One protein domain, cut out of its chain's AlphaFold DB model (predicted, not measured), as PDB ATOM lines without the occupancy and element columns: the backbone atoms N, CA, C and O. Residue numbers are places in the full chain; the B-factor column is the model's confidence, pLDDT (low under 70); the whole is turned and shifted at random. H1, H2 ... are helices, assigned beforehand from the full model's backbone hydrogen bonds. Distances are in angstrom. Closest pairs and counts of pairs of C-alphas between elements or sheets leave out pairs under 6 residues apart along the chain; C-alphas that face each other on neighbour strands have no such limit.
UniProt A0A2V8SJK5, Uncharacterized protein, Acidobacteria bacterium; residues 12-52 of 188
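This is residues 12 to 52 of the 188 residues of an uncharacterized protein of Acidobacteria bacterium (UniProt A0A2V8SJK5). Two helices, H1 and H2, form a splayed helical hairpin, and a third, H3, turns off at the far end of H2 to make a corner. Residues 24 to 29, of which 29 belongs to H2, stick out at the hairpin's turn. The 41 printed residues hold H1, H2 and H3 in that order with no named strand: all helix, compact, radius of gyration of the C-alphas 10.1 A, spans 26 by 20 by 15 A.

Start at H2, residues 29 to 39. H1, residues 12 to 22, touches it, closest at the C-alphas of Thr 22 and Asp 31, 6.1 A apart. They run opposite ways at 38 degrees, only just a steep tilt. H3, residues 42 to 50, touches H2 only at the corner, closest at the C-alphas of Phe 38 and Gly 44, 5.4 A apart, about perpendicular at 86 degrees. H1 and H3 are apart. In H1, H2 and H3 every O i to N i+4 pair is within hydrogen-bond range.

Find C-alpha 29 at (-15.676, -75.510, 87.469); H2 runs 15.2 A from there. H1 begins at C-alpha 12, (-32.524, -88.277, 81.952), and spans 15.4 A. H3 spans 12.3 A, ending at C-alpha 50, (-37.913, -84.541, 94.506).

The C-alphas farthest apart, those of Glu 25 and Asp 42, are 27.5 A apart. The printed part has no cut, no link is long, and no printed residue is under 70 in pLDDT.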
ATOM      1  N   LYS A  12     -32.990 -87.312  80.939       71.19
ATOM      2  CA  LYS A  12     -32.524 -88.277  81.952       71.19
ATOM      3  C   LYS A  12     -31.069 -88.706  81.723       71.19
ATOM      4  O   LYS A  12     -30.317 -88.867  82.685       71.19
ATOM      5  N   SER A  13     -30.675 -88.873  80.459       76.50
ATOM      6  CA  SER A  13     -29.294 -89.176  80.063       76.50
ATOM      7  C   SER A  13     -28.347 -88.011  80.379       76.50
ATOM      8  O   SER A  13     -27.288 -88.206  80.978       76.50
ATOM      9  N   GLU A  14     -28.770 -86.782  80.075       79.88
ATOM     10  CA  GLU A  14     -28.012 -85.559  80.361       79.88
ATOM     11  C   GLU A  14     -27.814 -85.329  81.866       79.88
ATOM     12  O   GLU A  14     -26.695 -85.041  82.297       79.88
ATOM     13  N   LEU A  15     -28.855 -85.535  82.681       81.88
ATOM     14  CA  LEU A  15     -28.765 -85.436  84.141       81.88
ATOM     15  C   LEU A  15     -27.782 -86.460  84.725       81.88
ATOM     16  O   LEU A  15     -26.923 -86.097  85.525       81.88
ATOM     17  N   SER A  16     -27.867 -87.724  84.299       84.44
ATOM     18  CA  SER A  16     -26.938 -88.775  84.741       84.44
ATOM     19  C   SER A  16     -25.483 -88.413  84.423       84.44
ATOM     20  O   SER A  16     -24.594 -88.549  85.266       84.44
ATOM     21  N   ALA A  17     -25.241 -87.861  83.231       88.31
ATOM     22  CA  ALA A  17     -23.915 -87.421  82.822       88.31
ATOM     23  C   ALA A  17     -23.415 -86.217  83.638       88.31
ATOM     24  O   ALA A  17     -22.227 -86.162  83.955       88.31
ATOM     25  N   ILE A  18     -24.284 -85.254  83.973       88.12
ATOM     26  CA  ILE A  18     -23.935 -84.131  84.858       88.12
ATOM     27  C   ILE A  18     -23.567 -84.661  86.246       88.12
ATOM     28  O   ILE A  18     -22.474 -84.357  86.716       88.12
ATOM     29  N   ILE A  19     -24.411 -85.514  86.841       87.00
ATOM     30  CA  ILE A  19     -24.182 -86.114  88.165       87.00
ATOM     31  C   ILE A  19     -22.833 -86.834  88.204       87.00
ATOM     32  O   ILE A  19     -22.014 -86.538  89.066       87.00
ATOM     33  N   ALA A  20     -22.547 -87.709  87.237       91.06
ATOM     34  CA  ALA A  20     -21.295 -88.467  87.200       91.06
ATOM     35  C   ALA A  20     -20.037 -87.582  87.089       91.06
ATOM     36  O   ALA A  20     -18.942 -87.994  87.478       91.06
ATOM     37  N   ARG A  21     -20.155 -86.372  86.525       92.06
ATOM     38  CA  ARG A  21     -19.040 -85.415  86.445       92.06
ATOM     39  C   ARG A  21     -18.901 -84.567  87.706       92.06
ATOM     40  O   ARG A  21     -17.772 -84.216  88.044       92.06
ATOM     41  N   THR A  22     -20.009 -84.259  88.379       91.31
ATOM     42  CA  THR A  22     -20.023 -83.441  89.600       91.31
ATOM     43  C   THR A  22     -19.816 -84.234  90.887       91.31
ATOM     44  O   THR A  22     -19.314 -83.668  91.849       91.31
ATOM     45  N   ASP A  23     -20.159 -85.523  90.912       91.31
ATOM     46  CA  ASP A  23     -20.019 -86.413  92.074       91.31
ATOM     47  C   ASP A  23     -18.588 -86.969  92.187       91.31
ATOM     48  O   ASP A  23     -18.322 -88.167  92.093       91.31
ATOM     49  N   LYS A  24     -17.622 -86.052  92.277       92.38
ATOM     50  CA  LYS A  24     -16.185 -86.319  92.428       92.38
ATOM     51  C   LYS A  24     -15.647 -85.426  93.537       92.38
ATOM     52  O   LYS A  24     -16.199 -84.361  93.776       92.38
ATOM     53  N   GLU A  25     -14.536 -85.811  94.162       88.88
ATOM     54  CA  GLU A  25     -13.922 -85.026  95.247       88.88
ATOM     55  C   GLU A  25     -13.569 -83.591  94.811       88.88
ATOM     56  O   GLU A  25     -13.751 -82.650  95.575       88.88
ATOM     57  N   ASN A  26     -13.140 -83.412  93.555       91.44
ATOM     58  CA  ASN A  26     -12.803 -82.114  92.963       91.44
ATOM     59  C   ASN A  26     -13.394 -81.986  91.542       91.44
ATOM     60  O   ASN A  26     -12.693 -82.238  90.554       91.44
ATOM     61  N   PRO A  27     -14.688 -81.649  91.396       93.62
ATOM     62  CA  PRO A  27     -15.322 -81.515  90.090       93.62
ATOM     63  C   PRO A  27     -14.836 -80.249  89.371       93.62
ATOM     64  O   PRO A  27     -14.509 -79.237  89.995       93.62
ATOM     65  N   LYS A  28     -14.782 -80.276  88.034       95.81
ATOM     66  CA  LYS A  28     -14.289 -79.125  87.261       95.81
ATOM     67  C   LYS A  28     -15.266 -77.944  87.387       95.81
ATOM     68  O   LYS A  28     -16.476 -78.164  87.322       95.81
ATOM     69  N   PRO A  29     -14.792 -76.681  87.423       94.88
ATOM     70  CA  PRO A  29     -15.676 -75.510  87.469       94.88
ATOM     71  C   PRO A  29     -16.720 -75.472  86.340       94.88
ATOM     72  O   PRO A  29     -17.861 -75.070  86.554       94.88
ATOM     73  N   ALA A  30     -16.359 -75.950  85.145       92.88
ATOM     74  CA  ALA A  30     -17.276 -76.053  84.012       92.88
ATOM     75  C   ALA A  30     -18.424 -77.055  84.249       92.88
ATOM     76  O   ALA A  30     -19.548 -76.808  83.804       92.88
ATOM     77  N   ASP A  31     -18.162 -78.149  84.973       92.56
ATOM     78  CA  ASP A  31     -19.166 -79.155  85.329       92.56
ATOM     79  C   ASP A  31     -20.114 -78.625  86.412       92.56
ATOM     80  O   ASP A  31     -21.329 -78.782  86.290       92.56
ATOM     81  N   ILE A  32     -19.588 -77.893  87.401       92.38
ATOM     82  CA  ILE A  32     -20.395 -77.176  88.405       92.38
ATOM     83  C   ILE A  32     -21.302 -76.140  87.720       92.38
ATOM     84  O   ILE A  32     -22.501 -76.078  87.989       92.38
ATOM     85  N   ALA A  33     -20.767 -75.357  86.779       93.06
ATOM     86  CA  ALA A  33     -21.555 -74.386  86.024       93.06
ATOM     87  C   ALA A  33     -22.647 -75.054  85.169       93.06
ATOM     88  O   ALA A  33     -23.754 -74.526  85.057       93.06
ATOM     89  N   ALA A  34     -22.362 -76.219  84.575       91.44
ATOM     90  CA  ALA A  34     -23.356 -77.005  83.845       91.44
ATOM     91  C   ALA A  34     -24.465 -77.529  84.769       91.44
ATOM     92  O   ALA A  34     -25.639 -77.434  84.414       91.44
ATOM     93  N   MET A  35     -24.110 -77.999  85.967       92.69
ATOM     94  CA  MET A  35     -25.073 -78.387  86.998       92.69
ATOM     95  C   MET A  35     -25.951 -77.208  87.420       92.69
ATOM     96  O   MET A  35     -27.168 -77.349  87.423       92.69
ATOM     97  N   HIS A  36     -25.384 -76.032  87.708       92.06
ATOM     98  CA  HIS A  36     -26.187 -74.851  88.047       92.06
ATOM     99  C   HIS A  36     -27.160 -74.465  86.932       92.06
ATOM    100  O   HIS A  36     -28.319 -74.169  87.214       92.06
ATOM    101  N   ARG A  37     -26.721 -74.497  85.664       92.25
ATOM    102  CA  ARG A  37     -27.614 -74.244  84.521       92.25
ATOM    103  C   ARG A  37     -28.761 -75.247  84.472       92.25
ATOM    104  O   ARG A  37     -29.899 -74.825  84.311       92.25
ATOM    105  N   PHE A  38     -28.470 -76.535  84.650       89.88
ATOM    106  CA  PHE A  38     -29.496 -77.575  84.687       89.88
ATOM    107  C   PHE A  38     -30.474 -77.376  85.851       89.88
ATOM    108  O   PHE A  38     -31.678 -77.411  85.647       89.88
ATOM    109  N   LEU A  39     -29.985 -77.112  87.067       88.81
ATOM    110  CA  LEU A  39     -30.834 -76.940  88.253       88.81
ATOM    111  C   LEU A  39     -31.765 -75.719  88.174       88.81
ATOM    112  O   LEU A  39     -32.752 -75.671  88.905       88.81
ATOM    113  N   ASN A  40     -31.478 -74.769  87.281       91.75
ATOM    114  CA  ASN A  40     -32.327 -73.613  87.003       91.75
ATOM    115  C   ASN A  40     -33.378 -73.859  85.899       91.75
ATOM    116  O   ASN A  40     -34.147 -72.946  85.609       91.75
ATOM    117  N   THR A  41     -33.431 -75.043  85.271       90.88
ATOM    118  CA  THR A  41     -34.531 -75.414  84.357       90.88
ATOM    119  C   THR A  41     -35.738 -75.948  85.132       90.88
ATOM    120  O   THR A  41     -35.624 -76.297  86.308       90.88
ATOM    121  N   ASP A  42     -36.897 -76.068  84.479       85.25
ATOM    122  CA  ASP A  42     -38.103 -76.636  85.099       85.25
ATOM    123  C   ASP A  42     -37.877 -78.077  85.593       85.25
ATOM    124  O   ASP A  42     -38.290 -78.442  86.698       85.25
ATOM    125  N   GLU A  43     -37.157 -78.896  84.821       84.06
ATOM    126  CA  GLU A  43     -36.780 -80.262  85.195       84.06
ATOM    127  C   GLU A  43     -35.749 -80.291  86.327       84.06
ATOM    128  O   GLU A  43     -35.819 -81.148  87.216       84.06
ATOM    129  N   GLY A  44     -34.812 -79.341  86.334       85.06
ATOM    130  CA  GLY A  44     -33.881 -79.131  87.438       85.06
ATOM    131  C   GLY A  44     -34.605 -78.803  88.738       85.06
ATOM    132  O   GLY A  44     -34.394 -79.468  89.754       85.06
ATOM    133  N   ILE A  45     -35.543 -77.856  88.695       83.19
ATOM    134  CA  ILE A  45     -36.385 -77.479  89.834       83.19
ATOM    135  C   ILE A  45     -37.223 -78.673  90.309       83.19
ATOM    136  O   ILE A  45     -37.324 -78.918  91.514       83.19
ATOM    137  N   ALA A  46     -37.804 -79.448  89.389       79.31
ATOM    138  CA  ALA A  46     -38.527 -80.673  89.731       79.31
ATOM    139  C   ALA A  46     -37.613 -81.702  90.422       79.31
ATOM    140  O   ALA A  46     -38.010 -82.302  91.423       79.31
ATOM    141  N   THR A  47     -36.373 -81.848  89.951       80.44
ATOM    142  CA  THR A  47     -35.355 -82.719  90.559       80.44
ATOM    143  C   THR A  47     -34.988 -82.253  91.969       80.44
ATOM    144  O   THR A  47     -34.934 -83.072  92.885       80.44
ATOM    145  N   VAL A  48     -34.802 -80.947  92.188       81.88
ATOM    146  CA  VAL A  48     -34.540 -80.377  93.523       81.88
ATOM    147  C   VAL A  48     -35.706 -80.653  94.469       81.88
ATOM    148  O   VAL A  48     -35.495 -81.110  95.589       81.88
ATOM    149  N   ARG A  49     -36.948 -80.446  94.015       75.31
ATOM    150  CA  ARG A  49     -38.153 -80.727  94.814       75.31
ATOM    151  C   ARG A  49     -38.286 -82.207  95.169       75.31
ATOM    152  O   ARG A  49     -38.703 -82.532  96.277       75.31
ATOM    153  N   ALA A  50     -37.921 -83.102  94.252       70.44
ATOM    154  CA  ALA A  50     -37.913 -84.541  94.506       70.44
ATOM    155  C   ALA A  50     -36.855 -84.954  95.549       70.44
ATOM    156  O   ALA A  50     -37.054 -85.939  96.258       70.44
ATOM    157  N   ASN A  51     -35.771 -84.182  95.672       70.62
ATOM    158  CA  ASN A  51     -34.676 -84.391  96.622       70.62
ATOM    159  C   ASN A  51     -34.749 -83.452  97.838       70.62
ATOM    160  O   ASN A  51     -33.733 -83.168  98.474       70.62
ATOM    161  N   GLU A  52     -35.944 -82.965  98.176       82.06
ATOM    162  CA  GLU A  52     -36.138 -82.138  99.363       82.06
ATOM    163  C   GLU A  52     -35.688 -82.916 100.630       82.06
ATOM    164  O   GLU A  52     -36.050 -84.091 100.790       82.06
TER     165      GLU A  52